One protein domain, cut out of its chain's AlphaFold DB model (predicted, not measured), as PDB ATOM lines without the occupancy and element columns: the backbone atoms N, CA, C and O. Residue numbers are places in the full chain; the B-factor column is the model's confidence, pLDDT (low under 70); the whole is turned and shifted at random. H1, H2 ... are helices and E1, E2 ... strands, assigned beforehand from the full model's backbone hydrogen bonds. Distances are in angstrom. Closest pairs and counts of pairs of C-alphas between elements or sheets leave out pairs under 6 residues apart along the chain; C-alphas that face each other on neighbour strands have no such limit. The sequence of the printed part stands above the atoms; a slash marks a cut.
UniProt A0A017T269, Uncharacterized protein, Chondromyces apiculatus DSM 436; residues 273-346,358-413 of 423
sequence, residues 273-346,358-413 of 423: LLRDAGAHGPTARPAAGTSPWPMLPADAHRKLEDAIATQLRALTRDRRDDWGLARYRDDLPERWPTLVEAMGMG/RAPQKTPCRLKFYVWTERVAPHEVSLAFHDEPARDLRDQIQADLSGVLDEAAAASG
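What this domain is: This is residues 273 to 346 and 358 to 413 of the 423 residues of an uncharacterized protein of Chondromyces apiculatus DSM 436 (UniProt A0A017T269). Two long helices, H2 and H4, cover one face of a small three-stranded sheet, and H4 slants across to meet H2 with its later residues. The short helices H1 and H3 only graze the sheet, and residues 280 to 285 and 340 to 346 stick out. You will find 130 printed residues, with four named helices and three named strands in the order E1 H1 H2 H3 E2 E3 H4. The sheet's order is E1 - E3 - E2, all antiparallel, and the class is mixed, helices and strands. The whole is compact, with a radius of gyration of the C-alphas of 15.3 A and spans of 45 by 34 by 26 A.

How they stand to each other: Start at E1, residues 273 to 276, an edge strand antiparallel to the inner strand E3, residues 379 to 385; N 275 and O 380 are 2.8 A apart, within hydrogen-bond range. H1, residues 277 to 280, only grazes the sheet with residues 277 to 279. H2, residues 298 to 318, lies over E1 and E3 at a height over the sheet of 10.1 A, and the closest C-alphas of H2 and E1 are those of Ala 309 and Leu 274, 7.2 A apart. H3, residues 337 to 342, only grazes the sheet with residues 337 to 339; its closest C-alpha pair with E2, residues 365 to 371, is Thr 338 and Phe 369, 6.7 A. E2 is the other edge strand and forms a hairpin with E3; look for N 369 and O 381, 2.8 A apart, within hydrogen-bond range. H4, residues 391 to 411, is on the same face as H2, in two layers, helices on one face of a sheet. It lies over E3 and E2 at a height over the sheet of 9.2 A, slantwise to the strands, at 49 degrees to E2 on the local plane. H2 touches H4 with residues 304 to 312 alone, at a steep tilt of 43 degrees, opposite ways; the closest C-alphas, of Ala 307 and Ala 408, are 5.1 A apart. In H2 and H4 every O i to N i+4 pair is within hydrogen-bond range, in H3 1 of 2, and H1 is too short for one.

Where its parts are: Find C-alpha 273 at (-21.415, -37.287, 37.374), where E1 begins. H2 runs 30.3 A from C-alpha 298 at (-10.213, -20.392, 33.536). E2 measures 19.0 A and E3 19.3 A. H4 runs 30.4 A to C-alpha 411 at (-1.997, -34.284, 30.019).

The domain as a whole: The C-alphas of Gly 289 and Lys 362 are the two farthest apart, 46.0 A. Residues 347 to 357 are not printed, and C-alphas 346 and 358 are 13.5 A apart across the cut. The links H1 to H2 and H2 to H3 are long. The pLDDT is under 70 at residues 279 to 290, 337 to 346 and 358.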
ATOM      1  N   LEU A 273     -21.319 -38.735  37.308       96.62
ATOM      2  CA  LEU A 273     -21.415 -37.287  37.374       96.62
ATOM      3  C   LEU A 273     -20.139 -36.757  38.039       96.62
ATOM      4  O   LEU A 273     -19.743 -37.260  39.084       96.62
ATOM      5  N   LEU A 274     -19.492 -35.778  37.416       95.81
ATOM      6  CA  LEU A 274     -18.280 -35.114  37.898       95.81
ATOM      7  C   LEU A 274     -18.612 -33.665  38.258       95.81
ATOM      8  O   LEU A 274     -19.282 -32.993  37.473       95.81
ATOM      9  N   ARG A 275     -18.123 -33.185  39.401       93.56
ATOM     10  CA  ARG A 275     -18.194 -31.782  39.821       93.56
ATOM     11  C   ARG A 275     -16.863 -31.313  40.383       93.56
ATOM     12  O   ARG A 275     -16.216 -32.039  41.140       93.56
ATOM     13  N   ASP A 276     -16.544 -30.057  40.114       89.81
ATOM     14  CA  ASP A 276     -15.548 -29.316  40.880       89.81
ATOM     15  C   ASP A 276     -16.127 -28.997  42.269       89.81
ATOM     16  O   ASP A 276     -17.056 -28.194  42.405       89.81
ATOM     17  N   ALA A 277     -15.600 -29.633  43.320       83.44
ATOM     18  CA  ALA A 277     -16.075 -29.390  44.683       83.44
ATOM     19  C   ALA A 277     -15.588 -28.034  45.230       83.44
ATOM     20  O   ALA A 277     -16.187 -27.486  46.160       83.44
ATOM     21  N   GLY A 278     -14.525 -27.467  44.646       71.94
ATOM     22  CA  GLY A 278     -14.000 -26.145  44.979       71.94
ATOM     23  C   GLY A 278     -14.865 -24.994  44.461       71.94
ATOM     24  O   GLY A 278     -14.831 -23.905  45.039       71.94
ATOM     25  N   ALA A 279     -15.676 -25.226  43.425       66.56
ATOM     26  CA  ALA A 279     -16.559 -24.211  42.852       66.56
ATOM     27  C   ALA A 279     -17.787 -23.889  43.726       66.56
ATOM     28  O   ALA A 279     -18.271 -22.755  43.696       66.56
ATOM     29  N   HIS A 280     -18.285 -24.849  44.516       54.22
ATOM     30  CA  HIS A 280     -19.635 -24.764  45.103       54.22
ATOM     31  C   HIS A 280     -19.720 -24.805  46.634       54.22
ATOM     32  O   HIS A 280     -20.797 -24.613  47.207       54.22
ATOM     33  N   GLY A 281     -18.599 -25.002  47.327       49.16
ATOM     34  CA  GLY A 281     -18.577 -25.070  48.786       49.16
ATOM     35  C   GLY A 281     -18.795 -23.706  49.474       49.16
ATOM     36  O   GLY A 281     -18.020 -22.778  49.242       49.16
ATOM     37  N   PRO A 282     -19.748 -23.568  50.425       36.19
ATOM     38  CA  PRO A 282     -19.795 -22.422  51.348       36.19
ATOM     39  C   PRO A 282     -18.597 -22.403  52.317       36.19
ATOM     40  O   PRO A 282     -18.351 -21.419  53.016       36.19
ATOM     41  N   THR A 283     -17.838 -23.497  52.364       38.94
ATOM     42  CA  THR A 283     -16.627 -23.664  53.156       38.94
ATOM     43  C   THR A 283     -15.414 -23.693  52.235       38.94
ATOM     44  O   THR A 283     -15.218 -24.649  51.496       38.94
ATOM     45  N   ALA A 284     -14.571 -22.672  52.366       40.94
ATOM     46  CA  ALA A 284     -13.209 -22.615  51.852       40.94
ATOM     47  C   ALA A 284     -13.047 -22.330  50.349       40.94
ATOM     48  O   ALA A 284     -12.450 -23.105  49.612       40.94
ATOM     49  N   ARG A 285     -13.285 -21.069  49.965       44.84
ATOM     50  CA  ARG A 285     -12.121 -20.369  49.407       44.84
ATOM     51  C   ARG A 285     -11.122 -20.278  50.567       44.84
ATOM     52  O   ARG A 285     -11.443 -19.590  51.541       44.84
ATOM     53  N   PRO A 286     -10.002 -21.028  50.572       48.91
ATOM     54  CA  PRO A 286      -8.970 -20.812  51.577       48.91
ATOM     55  C   PRO A 286      -8.654 -19.315  51.627       48.91
ATOM     56  O   PRO A 286      -8.708 -18.636  50.594       48.91
ATOM     57  N   ALA A 287      -8.389 -18.782  52.824       50.75
ATOM     58  CA  ALA A 287      -7.912 -17.409  52.953       50.75
ATOM     59  C   ALA A 287      -6.787 -17.195  51.930       50.75
ATOM     60  O   ALA A 287      -5.963 -18.092  51.734       50.75
ATOM     61  N   ALA A 288      -6.807 -16.063  51.221       53.09
ATOM     62  CA  ALA A 288      -5.871 -15.805  50.130       53.09
ATOM     63  C   ALA A 288      -4.436 -16.164  50.566       53.09
ATOM     64  O   ALA A 288      -3.921 -15.587  51.521       53.09
ATOM     65  N   GLY A 289      -3.835 -17.163  49.904       58.66
ATOM     66  CA  GLY A 289      -2.490 -17.661  50.214       58.66
ATOM     67  C   GLY A 289      -2.384 -19.014  50.936       58.66
ATOM     68  O   GLY A 289      -1.262 -19.410  51.231       58.66
ATOM     69  N   THR A 290      -3.478 -19.742  51.213       65.25
ATOM     70  CA  THR A 290      -3.401 -21.062  51.892       65.25
ATOM     71  C   THR A 290      -3.935 -22.258  51.102       65.25
ATOM     72  O   THR A 290      -3.970 -23.363  51.641       65.25
ATOM     73  N   SER A 291      -4.334 -22.086  49.834       75.75
ATOM     74  CA  SER A 291      -4.656 -23.243  48.986       75.75
ATOM     75  C   SER A 291      -3.376 -24.028  48.694       75.75
ATOM     76  O   SER A 291      -2.457 -23.440  48.121       75.75
ATOM     77  N   PRO A 292      -3.295 -25.330  49.023       80.38
ATOM     78  CA  PRO A 292      -2.171 -26.154  48.589       80.38
ATOM     79  C   PRO A 292      -2.201 -26.416  47.071       80.38
ATOM     80  O   PRO A 292      -1.190 -26.826  46.512       80.38
ATOM     81  N   TRP A 293      -3.330 -26.159  46.399       86.06
ATOM     82  CA  TRP A 293      -3.489 -26.357  44.956       86.06
ATOM     83  C   TRP A 293      -3.251 -25.073  44.156       86.06
ATOM     84  O   TRP A 293      -3.695 -23.999  44.591       86.06
ATOM     85  N   PRO A 294      -2.613 -25.172  42.974       82.62
ATOM     86  CA  PRO A 294      -2.379 -24.026  42.108       82.62
ATOM     87  C   PRO A 294      -3.704 -23.432  41.621       82.62
ATOM     88  O   PRO A 294      -4.612 -24.146  41.198       82.62
ATOM     89  N   MET A 295      -3.807 -22.102  41.630       85.25
ATOM     90  CA  MET A 295      -4.911 -21.417  40.959       85.25
ATOM     91  C   MET A 295      -4.697 -21.483  39.447       85.25
ATOM     92  O   MET A 295      -3.780 -20.852  38.919       85.25
ATOM     93  N   LEU A 296      -5.541 -22.239  38.753       88.06
ATOM     94  CA  LEU A 296      -5.502 -22.331  37.299       88.06
ATOM     95  C   LEU A 296      -6.275 -21.169  36.653       88.06
ATOM     96  O   LEU A 296      -7.352 -20.803  37.132       88.06
ATOM     97  N   PRO A 297      -5.775 -20.597  35.544       90.06
ATOM     98  CA  PRO A 297      -6.586 -19.768  34.657       90.06
ATOM     99  C   PRO A 297      -7.844 -20.513  34.187       90.06
ATOM    100  O   PRO A 297      -7.838 -21.738  34.070       90.06
ATOM    101  N   ALA A 298      -8.920 -19.787  33.877       87.75
ATOM    102  CA  ALA A 298     -10.213 -20.392  33.536       87.75
ATOM    103  C   ALA A 298     -10.164 -21.329  32.308       87.75
ATOM    104  O   ALA A 298     -10.912 -22.303  32.246       87.75
ATOM    105  N   ASP A 299      -9.296 -21.061  31.328       91.12
ATOM    106  CA  ASP A 299      -9.104 -21.921  30.157       91.12
ATOM    107  C   ASP A 299      -8.325 -23.200  30.501       91.12
ATOM    108  O   ASP A 299      -8.690 -24.279  30.038       91.12
ATOM    109  N   ALA A 300      -7.296 -23.098  31.346       92.31
ATOM    110  CA  ALA A 300      -6.552 -24.248  31.854       92.31
ATOM    111  C   ALA A 300      -7.430 -25.130  32.753       92.31
ATOM    112  O   ALA A 300      -7.405 -26.350  32.619       92.31
ATOM    113  N   HIS A 301      -8.259 -24.513  33.601       91.69
ATOM    114  CA  HIS A 301      -9.252 -25.214  34.412       91.69
ATOM    115  C   HIS A 301     -10.229 -26.004  33.536       91.69
ATOM    116  O   HIS A 301     -10.439 -27.192  33.746       91.69
ATOM    117  N   ARG A 302     -10.772 -25.373  32.487       91.25
ATOM    118  CA  ARG A 302     -11.681 -26.041  31.548       91.25
ATOM    119  C   ARG A 302     -11.016 -27.212  30.823       91.25
ATOM    120  O   ARG A 302     -11.619 -28.271  30.717       91.25
ATOM    121  N   LYS A 303      -9.771 -27.045  30.362       94.38
ATOM    122  CA  LYS A 303      -9.001 -28.135  29.738       94.38
ATOM    123  C   LYS A 303      -8.793 -29.307  30.696       94.38
ATOM    124  O   LYS A 303      -8.918 -30.451  30.269       94.38
ATOM    125  N   LEU A 304      -8.500 -29.021  31.967       94.69
ATOM    126  CA  LEU A 304      -8.358 -30.043  33.000       94.69
ATOM    127  C   LEU A 304      -9.671 -30.810  33.207       94.69
ATOM    128  O   LEU A 304      -9.657 -32.034  33.148       94.69
ATOM    129  N   GLU A 305     -10.794 -30.111  33.374       94.56
ATOM    130  CA  GLU A 305     -12.125 -30.724  33.509       94.56
ATOM    131  C   GLU A 305     -12.481 -31.615  32.312       94.56
ATOM    132  O   GLU A 305     -12.914 -32.758  32.477       94.56
ATOM    133  N   ASP A 306     -12.230 -31.137  31.089       95.12
ATOM    134  CA  ASP A 306     -12.465 -31.910  29.865       95.12
ATOM    135  C   ASP A 306     -11.580 -33.170  29.805       95.12
ATOM    136  O   ASP A 306     -12.038 -34.240  29.377       95.12
ATOM    137  N   ALA A 307     -10.326 -33.071  30.256       96.94
ATOM    138  CA  ALA A 307      -9.404 -34.198  30.344       96.94
ATOM    139  C   ALA A 307      -9.853 -35.219  31.403       96.94
ATOM    140  O   ALA A 307      -9.925 -36.409  31.089       96.94
ATOM    141  N   ILE A 308     -10.236 -34.771  32.607       97.00
ATOM    142  CA  ILE A 308     -10.775 -35.636  33.672       97.00
ATOM    143  C   ILE A 308     -12.022 -36.355  33.156       97.00
ATOM    144  O   ILE A 308     -12.101 -37.579  33.216       97.00
ATOM    145  N   ALA A 309     -12.976 -35.625  32.577       96.69
ATOM    146  CA  ALA A 309     -14.195 -36.212  32.037       96.69
ATOM    147  C   ALA A 309     -13.917 -37.239  30.929       96.69
ATOM    148  O   ALA A 309     -14.603 -38.259  30.838       96.69
ATOM    149  N   THR A 310     -12.932 -36.988  30.067       97.44
ATOM    150  CA  THR A 310     -12.531 -37.926  29.008       97.44
ATOM    151  C   THR A 310     -11.967 -39.216  29.595       97.44
ATOM    152  O   THR A 310     -12.407 -40.300  29.208       97.44
ATOM    153  N   GLN A 311     -11.071 -39.101  30.572       98.00
ATOM    154  CA  GLN A 311     -10.478 -40.248  31.255       98.00
ATOM    155  C   GLN A 311     -11.512 -41.027  32.077       98.00
ATOM    156  O   GLN A 311     -11.561 -42.251  31.997       98.00
ATOM    157  N   LEU A 312     -12.434 -40.346  32.769       98.00
ATOM    158  CA  LEU A 312     -13.547 -40.994  33.470       98.00
ATOM    159  C   LEU A 312     -14.452 -41.779  32.518       98.00
ATOM    160  O   LEU A 312     -14.883 -42.881  32.858       98.00
ATOM    161  N   ARG A 313     -14.737 -41.264  31.314       97.94
ATOM    162  CA  ARG A 313     -15.512 -42.009  30.302       97.94
ATOM    163  C   ARG A 313     -14.796 -43.278  29.847       97.94
ATOM    164  O   ARG A 313     -15.475 -44.268  29.592       97.94
ATOM    165  N   ALA A 314     -13.471 -43.248  29.707       97.81
ATOM    166  CA  ALA A 314     -12.689 -44.435  29.366       97.81
ATOM    167  C   ALA A 314     -12.696 -45.438  30.529       97.81
ATOM    168  O   ALA A 314     -13.178 -46.555  30.363       97.81
ATOM    169  N   LEU A 315     -12.305 -44.995  31.728       98.12
ATOM    170  CA  LEU A 315     -12.249 -45.829  32.928       98.12
ATOM    171  C   LEU A 315     -13.594 -46.497  33.236       98.12
ATOM    172  O   LEU A 315     -13.658 -47.708  33.413       98.12
ATOM    173  N   THR A 316     -14.686 -45.728  33.275       98.06
ATOM    174  CA  THR A 316     -16.016 -46.275  33.606       98.06
ATOM    175  C   THR A 316     -16.560 -47.209  32.529       98.06
ATOM    176  O   THR A 316     -17.336 -48.104  32.852       98.06
ATOM    177  N   ARG A 317     -16.151 -47.048  31.263       97.44
ATOM    178  CA  ARG A 317     -16.474 -48.007  30.198       97.44
ATOM    179  C   ARG A 317     -15.731 -49.320  30.413       97.44
ATOM    180  O   ARG A 317     -16.363 -50.369  30.376       97.44
ATOM    181  N   ASP A 318     -14.428 -49.246  30.659       98.12
ATOM    182  CA  ASP A 318     -13.561 -50.420  30.789       98.12
ATOM    183  C   ASP A 318     -13.851 -51.205  32.077       98.12
ATOM    184  O   ASP A 318     -13.760 -52.427  32.098       98.12
ATOM    185  N   ARG A 319     -14.256 -50.506  33.145       98.25
ATOM    186  CA  ARG A 319     -14.580 -51.085  34.459       98.25
ATOM    187  C   ARG A 319     -16.065 -51.358  34.683       98.25
ATOM    188  O   ARG A 319     -16.438 -51.728  35.793       98.25
ATOM    189  N   ARG A 320     -16.922 -51.159  33.675       97.88
ATOM    190  CA  ARG A 320     -18.387 -51.202  33.835       97.88
ATOM    191  C   ARG A 320     -18.863 -52.469  34.542       97.88
ATOM    192  O   ARG A 320     -19.571 -52.371  35.543       97.88
ATOM    193  N   ASP A 321     -18.459 -53.627  34.031       97.69
ATOM    194  CA  ASP A 321     -18.912 -54.923  34.540       97.69
ATOM    195  C   ASP A 321     -18.193 -55.292  35.844       97.69
ATOM    196  O   ASP A 321     -18.845 -55.691  36.808       97.69
ATOM    197  N   ASP A 322     -16.876 -55.065  35.910       97.81
ATOM    198  CA  ASP A 322     -16.044 -55.336  37.092       97.81
ATOM    199  C   ASP A 322     -16.536 -54.592  38.341       97.81
ATOM    200  O   ASP A 322     -16.500 -55.118  39.453       97.81
ATOM    201  N   TRP A 323     -16.979 -53.345  38.167       97.88
ATOM    202  CA  TRP A 323     -17.460 -52.502  39.259       97.88
ATOM    203  C   TRP A 323     -18.965 -52.632  39.501       97.88
ATOM    204  O   TRP A 323     -19.464 -52.089  40.485       97.88
ATOM    205  N   GLY A 324     -19.705 -53.314  38.621       97.62
ATOM    206  CA  GLY A 324     -21.167 -53.381  38.684       97.62
ATOM    207  C   GLY A 324     -21.844 -52.026  38.447       97.62
ATOM    208  O   GLY A 324     -22.845 -51.710  39.099       97.62
ATOM    209  N   LEU A 325     -21.295 -51.205  37.542       97.94
ATOM    210  CA  LEU A 325     -21.824 -49.874  37.243       97.94
ATOM    211  C   LEU A 325     -23.180 -49.948  36.538       97.94
ATOM    212  O   LEU A 325     -23.373 -50.679  35.567       97.94
ATOM    213  N   ALA A 326     -24.096 -49.101  36.991       97.31
ATOM    214  CA  ALA A 326     -25.385 -48.862  36.365       97.31
ATOM    215  C   ALA A 326     -25.382 -47.524  35.615       97.31
ATOM    216  O   ALA A 326     -24.530 -46.659  35.826       97.31
ATOM    217  N   ARG A 327     -26.389 -47.318  34.758       96.88
ATOM    218  CA  ARG A 327     -26.644 -46.000  34.167       96.88
ATOM    219  C   ARG A 327     -26.933 -44.983  35.273       96.88
ATOM    220  O   ARG A 327     -27.741 -45.251  36.163       96.88
ATOM    221  N   TYR A 328     -26.312 -43.814  35.180       95.50
ATOM    222  CA  TYR A 328     -26.532 -42.724  36.116       95.50
ATOM    223  C   TYR A 328     -27.963 -42.194  35.995       95.50
ATOM    224  O   TYR A 328     -28.438 -41.890  34.897       95.50
ATOM    225  N   ARG A 329     -28.652 -42.102  37.134       92.25
ATOM    226  CA  ARG A 329     -30.010 -41.563  37.266       92.25
ATOM    227  C   ARG A 329     -30.127 -40.829  38.599       92.25
ATOM    228  O   ARG A 329     -29.517 -41.240  39.585       92.25
ATOM    229  N   ASP A 330     -30.892 -39.752  38.623       86.25
ATOM    230  CA  ASP A 330     -31.111 -38.899  39.794       86.25
ATOM    231  C   ASP A 330     -32.088 -39.498  40.822       86.25
ATOM    232  O   ASP A 330     -32.048 -39.135  41.999       86.25
ATOM    233  N   ASP A 331     -32.920 -40.446  40.391       87.50
ATOM    234  CA  ASP A 331     -33.857 -41.199  41.229       87.50
ATOM    235  C   ASP A 331     -33.176 -42.233  42.143       87.50
ATOM    236  O   ASP A 331     -33.780 -42.709  43.105       87.50
ATOM    237  N   LEU A 332     -31.914 -42.580  41.874       90.94
ATOM    238  CA  LEU A 332     -31.173 -43.555  42.666       90.94
ATOM    239  C   LEU A 332     -30.820 -42.986  44.050       90.94
ATOM    240  O   LEU A 332     -30.312 -41.856  44.129       90.94
ATOM    241  N   PRO A 333     -30.999 -43.775  45.131       89.00
ATOM    242  CA  PRO A 333     -30.641 -43.353  46.477       89.00
ATOM    243  C   PRO A 333     -29.145 -43.056  46.545       89.00
ATOM    244  O   PRO A 333     -28.308 -43.866  46.138       89.00
ATOM    245  N   GLU A 334     -28.817 -41.878  47.057       88.62
ATOM    246  CA  GLU A 334     -27.444 -41.414  47.206       88.62
ATOM    247  C   GLU A 334     -26.865 -41.866  48.550       88.62
ATOM    248  O   GLU A 334     -27.537 -41.813  49.583       88.62
ATOM    249  N   ARG A 335     -25.610 -42.322  48.551       85.50
ATOM    250  CA  ARG A 335     -24.887 -42.730  49.760       85.50
ATOM    251  C   ARG A 335     -23.489 -42.125  49.783       85.50
ATOM    252  O   ARG A 335     -22.861 -41.902  48.749       85.50
ATOM    253  N   TRP A 336     -23.005 -41.902  51.002       79.56
ATOM    254  CA  TRP A 336     -21.778 -41.165  51.298       79.56
ATOM    255  C   TRP A 336     -20.798 -42.052  52.076       79.56
ATOM    256  O   TRP A 336     -20.604 -41.855  53.278       79.56
ATOM    257  N   PRO A 337     -20.212 -43.072  51.432       67.25
ATOM    258  CA  PRO A 337     -19.392 -44.054  52.132       67.25
ATOM    259  C   PRO A 337     -18.105 -43.439  52.699       67.25
ATOM    260  O   PRO A 337     -17.693 -43.782  53.801       67.25
ATOM    261  N   THR A 338     -17.491 -42.494  51.983       59.22
ATOM    262  CA  THR A 338     -16.156 -41.970  52.311       59.22
ATOM    263  C   THR A 338     -16.182 -40.809  53.296       59.22
ATOM    264  O   THR A 338     -15.323 -40.755  54.165       59.22
ATOM    265  N   LEU A 339     -17.160 -39.899  53.238       56.91
ATOM    266  CA  LEU A 339     -17.164 -38.699  54.089       56.91
ATOM    267  C   LEU A 339     -17.403 -39.033  55.576       56.91
ATOM    268  O   LEU A 339     -16.736 -38.491  56.456       56.91
ATOM    269  N   VAL A 340     -18.315 -39.968  55.865       55.59
ATOM    270  CA  VAL A 340     -18.606 -40.424  57.239       55.59
ATOM    271  C   VAL A 340     -17.420 -41.197  57.828       55.59
ATOM    272  O   VAL A 340     -17.089 -41.025  59.003       55.59
ATOM    273  N   GLU A 341     -16.747 -42.011  57.009       57.91
ATOM    274  CA  GLU A 341     -15.555 -42.762  57.411       57.91
ATOM    275  C   GLU A 341     -14.327 -41.841  57.580       57.91
ATOM    276  O   GLU A 341     -13.626 -41.939  58.591       57.91
ATOM    277  N   ALA A 342     -14.100 -40.906  56.649       46.16
ATOM    278  CA  ALA A 342     -12.940 -40.011  56.612       46.16
ATOM    279  C   ALA A 342     -12.995 -38.893  57.662       46.16
ATOM    280  O   ALA A 342     -11.975 -38.577  58.272       46.16
ATOM    281  N   MET A 343     -14.170 -38.314  57.931       49.56
ATOM    282  CA  MET A 343     -14.301 -37.275  58.962       49.56
ATOM    283  C   MET A 343     -14.305 -37.843  60.386       49.56
ATOM    284  O   MET A 343     -14.417 -37.084  61.347       49.56
ATOM    285  N   GLY A 344     -14.247 -39.171  60.553       46.19
ATOM    286  CA  GLY A 344     -14.327 -39.814  61.864       46.19
ATOM    287  C   GLY A 344     -15.617 -39.497  62.631       46.19
ATOM    288  O   GLY A 344     -15.702 -39.817  63.815       46.19
ATOM    289  N   MET A 345     -16.624 -38.904  61.974       46.94
ATOM    290  CA  MET A 345     -17.928 -38.540  62.538       46.94
ATOM    291  C   MET A 345     -18.847 -39.765  62.637       46.94
ATOM    292  O   MET A 345     -20.029 -39.721  62.307       46.94
ATOM    293  N   GLY A 346     -18.286 -40.883  63.096       43.62
ATOM    294  CA  GLY A 346     -19.073 -41.993  63.597       43.62
ATOM    295  C   GLY A 346     -19.723 -41.567  64.908       43.62
ATOM    296  O   GLY A 346     -19.009 -41.264  65.858       43.62
ATOM    297  N   ARG A 358     -21.380 -52.895  57.334       66.12
ATOM    298  CA  ARG A 358     -22.763 -53.113  56.926       66.12
ATOM    299  C   ARG A 358     -22.648 -53.806  55.577       66.12
ATOM    300  O   ARG A 358     -22.034 -53.250  54.669       66.12
ATOM    301  N   ALA A 359     -23.148 -55.038  55.497       70.12
ATOM    302  CA  ALA A 359     -23.077 -55.801  54.264       70.12
ATOM    303  C   ALA A 359     -23.631 -54.936  53.119       70.12
ATOM    304  O   ALA A 359     -24.651 -54.262  53.331       70.12
ATOM    305  N   PRO A 360     -22.962 -54.916  51.954       79.44
ATOM    306  CA  PRO A 360     -23.436 -54.154  50.813       79.44
ATOM    307  C   PRO A 360     -24.899 -54.492  50.530       79.44
ATOM    308  O   PRO A 360     -25.310 -55.658  50.568       79.44
ATOM    309  N   GLN A 361     -25.712 -53.461  50.318       83.44
ATOM    310  CA  GLN A 361     -27.116 -53.675  49.999       83.44
ATOM    311  C   GLN A 361     -27.250 -54.025  48.524       83.44
ATOM    312  O   GLN A 361     -26.681 -53.352  47.666       83.44
ATOM    313  N   LYS A 362     -28.065 -55.040  48.244       91.00
ATOM    314  CA  LYS A 362     -28.399 -55.473  46.885       91.00
ATOM    315  C   LYS A 362     -29.486 -54.597  46.261       91.00
ATOM    316  O   LYS A 362     -30.592 -55.058  45.981       91.00
ATOM    317  N   THR A 363     -29.232 -53.296  46.230       91.69
ATOM    318  CA  THR A 363     -30.164 -52.294  45.720       91.69
ATOM    319  C   THR A 363     -29.391 -51.255  44.923       91.69
ATOM    320  O   THR A 363     -28.379 -50.773  45.448       91.69
ATOM    321  N   PRO A 364     -29.900 -50.826  43.756       95.19
ATOM    322  CA  PRO A 364     -29.278 -49.770  42.979       95.19
ATOM    323  C   PRO A 364     -29.055 -48.506  43.807       95.19
ATOM    324  O   PRO A 364     -29.928 -48.090  44.574       95.19
ATOM    325  N   CYS A 365     -27.889 -47.889  43.661       95.06
ATOM    326  CA  CYS A 365     -27.535 -46.685  44.407       95.06
ATOM    327  C   CYS A 365     -26.529 -45.816  43.656       95.06
ATOM    328  O   CYS A 365     -25.874 -46.268  42.716       95.06
ATOM    329  N   ARG A 366     -26.368 -44.574  44.117       94.94
ATOM    330  CA  ARG A 366     -25.246 -43.707  43.752       94.94
ATOM    331  C   ARG A 366     -24.297 -43.565  44.926       94.94
ATOM    332  O   ARG A 366     -24.747 -43.311  46.042       94.94
ATOM    333  N   LEU A 367     -23.000 -43.683  44.668       94.19
ATOM    334  CA  LEU A 367     -21.962 -43.379  45.650       94.19
ATOM    335  C   LEU A 367     -21.197 -42.131  45.224       94.19
ATOM    336  O   LEU A 367     -20.773 -42.033  44.072       94.19
ATOM    337  N   LYS A 368     -21.005 -41.210  46.171       92.62
ATOM    338  CA  LYS A 368     -20.138 -40.038  46.020       92.62
ATOM    339  C   LYS A 368     -18.724 -40.345  46.495       92.62
ATOM    340  O   LYS A 368     -18.524 -40.784  47.630       92.62
ATOM    341  N   PHE A 369     -17.757 -40.061  45.636       92.56
ATOM    342  CA  PHE A 369     -16.330 -40.128  45.910       92.56
ATOM    343  C   PHE A 369     -15.764 -38.712  45.856       92.56
ATOM    344  O   PHE A 369     -15.916 -38.020  44.852       92.56
ATOM    345  N   TYR A 370     -15.121 -38.278  46.936       91.56
ATOM    346  CA  TYR A 370     -14.345 -37.041  46.948       91.56
ATOM    347  C   TYR A 370     -12.894 -37.409  46.693       91.56
ATOM    348  O   TYR A 370     -12.284 -38.095  47.514       91.56
ATOM    349  N   VAL A 371     -12.363 -36.994  45.549       92.81
ATOM    350  CA  VAL A 371     -11.011 -37.331  45.092       92.81
ATOM    351  C   VAL A 371     -10.208 -36.059  44.883       92.81
ATOM    352  O   VAL A 371     -10.736 -35.034  44.462       92.81
ATOM    353  N   TRP A 372      -8.931 -36.109  45.230       93.56
ATOM    354  CA  TRP A 372      -7.982 -35.016  45.048       93.56
ATOM    355  C   TRP A 372      -6.581 -35.600  44.940       93.56
ATOM    356  O   TRP A 372      -6.324 -36.716  45.397       93.56
ATOM    357  N   THR A 373      -5.665 -34.822  44.378       93.31
ATOM    358  CA  THR A 373      -4.242 -35.170  44.329       93.31
ATOM    359  C   THR A 373      -3.409 -33.956  44.727       93.31
ATOM    360  O   THR A 373      -3.951 -32.904  45.071       93.31
ATOM    361  N   GLU A 374      -2.083 -34.060  44.702       89.75
ATOM    362  CA  GLU A 374      -1.215 -32.889  44.906       89.75
ATOM    363  C   GLU A 374      -1.345 -31.851  43.779       89.75
ATOM    364  O   GLU A 374      -0.963 -30.694  43.941       89.75
ATOM    365  N   ARG A 375      -1.868 -32.262  42.618       91.44
ATOM    366  CA  ARG A 375      -2.016 -31.426  41.420       91.44
ATOM    367  C   ARG A 375      -3.411 -30.861  41.258       91.44
ATOM    368  O   ARG A 375      -3.568 -29.758  40.739       91.44
ATOM    369  N   VAL A 376      -4.408 -31.630  41.671       92.69
ATOM    370  CA  VAL A 376      -5.808 -31.355  41.378       92.69
ATOM    371  C   VAL A 376      -6.567 -31.144  42.676       92.69
ATOM    372  O   VAL A 376      -6.510 -31.978  43.582       92.69
ATOM    373  N   ALA A 377      -7.271 -30.013  42.744       91.44
ATOM    374  CA  ALA A 377      -8.154 -29.677  43.852       91.44
ATOM    375  C   ALA A 377      -9.255 -30.744  44.036       91.44
ATOM    376  O   ALA A 377      -9.462 -31.576  43.152       91.44
ATOM    377  N   PRO A 378      -9.974 -30.757  45.168       91.75
ATOM    378  CA  PRO A 378     -11.048 -31.720  45.386       91.75
ATOM    379  C   PRO A 378     -12.127 -31.693  44.298       91.75
ATOM    380  O   PRO A 378     -12.716 -30.652  44.022       91.75
ATOM    381  N   HIS A 379     -12.410 -32.863  43.732       93.06
ATOM    382  CA  HIS A 379     -13.530 -33.117  42.833       93.06
ATOM    383  C   HIS A 379     -14.486 -34.120  43.477       93.06
ATOM    384  O   HIS A 379     -14.072 -35.044  44.182       93.06
ATOM    385  N   GLU A 380     -15.775 -33.945  43.214       93.75
ATOM    386  CA  GLU A 380     -16.801 -34.935  43.516       93.75
ATOM    387  C   GLU A 380     -17.055 -35.775  42.261       93.75
ATOM    388  O   GLU A 380     -17.467 -35.258  41.223       93.75
ATOM    389  N   VAL A 381     -16.851 -37.085  42.364       95.56
ATOM    390  CA  VAL A 381     -17.248 -38.059  41.348       95.56
ATOM    391  C   VAL A 381     -18.355 -38.926  41.928       95.56
ATOM    392  O   VAL A 381     -18.153 -39.673  42.881       95.56
ATOM    393  N   SER A 382     -19.545 -38.837  41.353       95.81
ATOM    394  CA  SER A 382     -20.671 -39.703  41.685       95.81
ATOM    395  C   SER A 382     -20.777 -40.831  40.666       95.81
ATOM    396  O   SER A 382     -20.926 -40.561  39.477       95.81
ATOM    397  N   LEU A 383     -20.773 -42.082  41.120       97.19
ATOM    398  CA  LEU A 383     -20.954 -43.270  40.277       97.19
ATOM    399  C   LEU A 383     -22.260 -43.981  40.638       97.19
ATOM    400  O   LEU A 383     -22.625 -44.044  41.814       97.19
ATOM    401  N   ALA A 384     -22.965 -44.510  39.637       96.56
ATOM    402  CA  ALA A 384     -24.168 -45.317  39.837       96.56
ATOM    403  C   ALA A 384     -23.843 -46.812  39.756       96.56
ATOM    404  O   ALA A 384     -23.073 -47.237  38.900       96.56
ATOM    405  N   PHE A 385     -24.465 -47.610  40.620       97.38
ATOM    406  CA  PHE A 385     -24.221 -49.047  40.736       97.38
ATOM    407  C   PHE A 385     -25.530 -49.832  40.733       97.38
ATOM    408  O   PHE A 385     -26.558 -49.335  41.204       97.38
ATOM    409  N   HIS A 386     -25.482 -51.064  40.225       97.12
ATOM    410  CA  HIS A 386     -26.592 -52.015  40.321       97.12
ATOM    411  C   HIS A 386     -26.818 -52.489  41.759       97.12
ATOM    412  O   HIS A 386     -27.960 -52.582  42.196       97.12
ATOM    413  N   ASP A 387     -25.728 -52.707  42.490       95.56
ATOM    414  CA  ASP A 387     -25.693 -53.053  43.907       95.56
ATOM    415  C   ASP A 387     -24.596 -52.226  44.581       95.56
ATOM    416  O   ASP A 387     -23.618 -51.851  43.936       95.56
ATOM    417  N   GLU A 388     -24.718 -51.941  45.878       94.31
ATOM    418  CA  GLU A 388     -23.649 -51.223  46.574       94.31
ATOM    419  C   GLU A 388     -22.350 -52.060  46.547       94.31
ATOM    420  O   GLU A 388     -22.371 -53.206  46.999       94.31
ATOM    421  N   PRO A 389     -21.215 -51.532  46.052       94.75
ATOM    422  CA  PRO A 389     -19.955 -52.266  46.054       94.75
ATOM    423  C   PRO A 389     -19.444 -52.519  47.478       94.75
ATOM    424  O   PRO A 389     -19.639 -51.716  48.398       94.75
ATOM    425  N   ALA A 390     -18.736 -53.636  47.650       92.75
ATOM    426  CA  ALA A 390     -18.023 -53.941  48.884       92.75
ATOM    427  C   ALA A 390     -16.898 -52.920  49.151       92.75
ATOM    428  O   ALA A 390     -16.453 -52.197  48.260       92.75
ATOM    429  N   ARG A 391     -16.455 -52.825  50.410       88.94
ATOM    430  CA  ARG A 391     -15.524 -51.773  50.852       88.94
ATOM    431  C   ARG A 391     -14.184 -51.796  50.116       88.94
ATOM    432  O   ARG A 391     -13.717 -50.743  49.716       88.94
ATOM    433  N   ASP A 392     -13.614 -52.975  49.926       92.56
ATOM    434  CA  ASP A 392     -12.382 -53.198  49.166       92.56
ATOM    435  C   ASP A 392     -12.491 -52.689  47.723       92.56
ATOM    436  O   ASP A 392     -11.602 -51.990  47.241       92.56
ATOM    437  N   LEU A 393     -13.620 -52.951  47.063       94.81
ATOM    438  CA  LEU A 393     -13.886 -52.410  45.735       94.81
ATOM    439  C   LEU A 393     -14.047 -50.881  45.764       94.81
ATOM    440  O   LEU A 393     -13.542 -50.206  44.874       94.81
ATOM    441  N   ARG A 394     -14.690 -50.307  46.792       93.62
ATOM    442  CA  ARG A 394     -14.779 -48.839  46.955       93.62
ATOM    443  C   ARG A 394     -13.400 -48.195  47.117       93.62
ATOM    444  O   ARG A 394     -13.168 -47.140  46.532       93.62
ATOM    445  N   ASP A 395     -12.500 -48.827  47.866       91.31
ATOM    446  CA  ASP A 395     -11.126 -48.350  48.052       91.31
ATOM    447  C   ASP A 395     -10.341 -48.406  46.727       91.31
ATOM    448  O   ASP A 395      -9.642 -47.451  46.382       91.31
ATOM    449  N   GLN A 396     -10.515 -49.475  45.939       95.75
ATOM    450  CA  GLN A 396      -9.933 -49.574  44.595       95.75
ATOM    451  C   GLN A 396     -10.487 -48.501  43.648       95.75
ATOM    452  O   GLN A 396      -9.714 -47.847  42.953       95.75
ATOM    453  N   ILE A 397     -11.806 -48.285  43.643       96.12
ATOM    454  CA  ILE A 397     -12.453 -47.234  42.843       96.12
ATOM    455  C   ILE A 397     -11.865 -45.869  43.199       96.12
ATOM    456  O   ILE A 397     -11.483 -45.119  42.308       96.12
ATOM    457  N   GLN A 398     -11.744 -45.549  44.490       94.81
ATOM    458  CA  GLN A 398     -11.147 -44.295  44.948       94.81
ATOM    459  C   GLN A 398      -9.710 -44.124  44.422       94.81
ATOM    460  O   GLN A 398      -9.359 -43.039  43.964       94.81
ATOM    461  N   ALA A 399      -8.888 -45.179  44.467       95.00
ATOM    462  CA  ALA A 399      -7.520 -45.142  43.953       95.00
ATOM    463  C   ALA A 399      -7.474 -44.923  42.429       95.00
ATOM    464  O   ALA A 399      -6.725 -44.064  41.963       95.00
ATOM    465  N   ASP A 400      -8.310 -45.637  41.670       97.62
ATOM    466  CA  ASP A 400      -8.402 -45.499  40.210       97.62
ATOM    467  C   ASP A 400      -8.877 -44.088  39.813       97.62
ATOM    468  O   ASP A 400      -8.334 -43.478  38.892       97.62
ATOM    469  N   LEU A 401      -9.846 -43.523  40.544       96.94
ATOM    470  CA  LEU A 401     -10.320 -42.154  40.333       96.94
ATOM    471  C   LEU A 401      -9.235 -41.107  40.633       96.94
ATOM    472  O   LEU A 401      -9.097 -40.144  39.880       96.94
ATOM    473  N   SER A 402      -8.431 -41.286  41.686       95.75
ATOM    474  CA  SER A 402      -7.273 -40.415  41.938       95.75
ATOM    475  C   SER A 402      -6.230 -40.511  40.817       95.75
ATOM    476  O   SER A 402      -5.692 -39.487  40.400       95.75
ATOM    477  N   GLY A 403      -5.992 -41.714  40.279       97.31
ATOM    478  CA  GLY A 403      -5.121 -41.916  39.114       97.31
ATOM    479  C   GLY A 403      -5.598 -41.139  37.883       97.31
ATOM    480  O   GLY A 403      -4.799 -40.469  37.229       97.31
ATOM    481  N   VAL A 404      -6.911 -41.126  37.630       98.06
ATOM    482  CA  VAL A 404      -7.520 -40.314  36.561       98.06
ATOM    483  C   VAL A 404      -7.215 -38.823  36.722       98.06
ATOM    484  O   VAL A 404      -6.886 -38.162  35.733       98.06
ATOM    485  N   LEU A 405      -7.298 -38.282  37.943       96.62
ATOM    486  CA  LEU A 405      -6.976 -36.874  38.207       96.62
ATOM    487  C   LEU A 405      -5.505 -36.564  37.886       96.62
ATOM    488  O   LEU A 405      -5.226 -35.567  37.217       96.62
ATOM    489  N   ASP A 406      -4.565 -37.413  38.309       96.00
ATOM    490  CA  ASP A 406      -3.134 -37.200  38.056       96.00
ATOM    491  C   ASP A 406      -2.763 -37.313  36.571       96.00
ATOM    492  O   ASP A 406      -1.985 -36.494  36.065       96.00
ATOM    493  N   GLU A 407      -3.345 -38.276  35.854       96.94
ATOM    494  CA  GLU A 407      -3.162 -38.425  34.409       96.94
ATOM    495  C   GLU A 407      -3.732 -37.229  33.638       96.94
ATOM    496  O   GLU A 407      -3.065 -36.680  32.756       96.94
ATOM    497  N   ALA A 408      -4.941 -36.777  33.986       97.19
ATOM    498  CA  ALA A 408      -5.573 -35.615  33.366       97.19
ATOM    499  C   ALA A 408      -4.788 -34.321  33.630       97.19
ATOM    500  O   ALA A 408      -4.606 -33.505  32.721       97.19
ATOM    501  N   ALA A 409      -4.269 -34.152  34.849       95.88
ATOM    502  CA  ALA A 409      -3.392 -33.045  35.210       95.88
ATOM    503  C   ALA A 409      -2.091 -33.055  34.403       95.88
ATOM    504  O   ALA A 409      -1.691 -32.018  33.869       95.88
ATOM    505  N   ALA A 410      -1.457 -34.225  34.262       94.75
ATOM    506  CA  ALA A 410      -0.252 -34.383  33.455       94.75
ATOM    507  C   ALA A 410      -0.511 -34.044  31.977       94.75
ATOM    508  O   ALA A 410       0.248 -33.275  31.387       94.75
ATOM    509  N   ALA A 411      -1.605 -34.553  31.403       95.44
ATOM    510  CA  ALA A 411      -1.997 -34.284  30.019       95.44
ATOM    511  C   ALA A 411      -2.338 -32.805  29.770       95.44
ATOM    512  O   ALA A 411      -2.100 -32.286  28.679       95.44
ATOM    513  N   SER A 412      -2.854 -32.114  30.789       95.25
ATOM    514  CA  SER A 412      -3.239 -30.698  30.721       95.25
ATOM    515  C   SER A 412      -2.096 -29.734  31.060       95.25
ATOM    516  O   SER A 412      -2.293 -28.520  31.033       95.25
ATOM    517  N   GLY A 413      -0.901 -30.245  31.385       93.88
ATOM    518  CA  GLY A 413       0.260 -29.427  31.742       93.88
ATOM    519  C   GLY A 413       0.159 -28.752  33.115       93.88
ATOM    520  O   GLY A 413       0.822 -27.742  33.350       93.88
TER     521      GLY A 413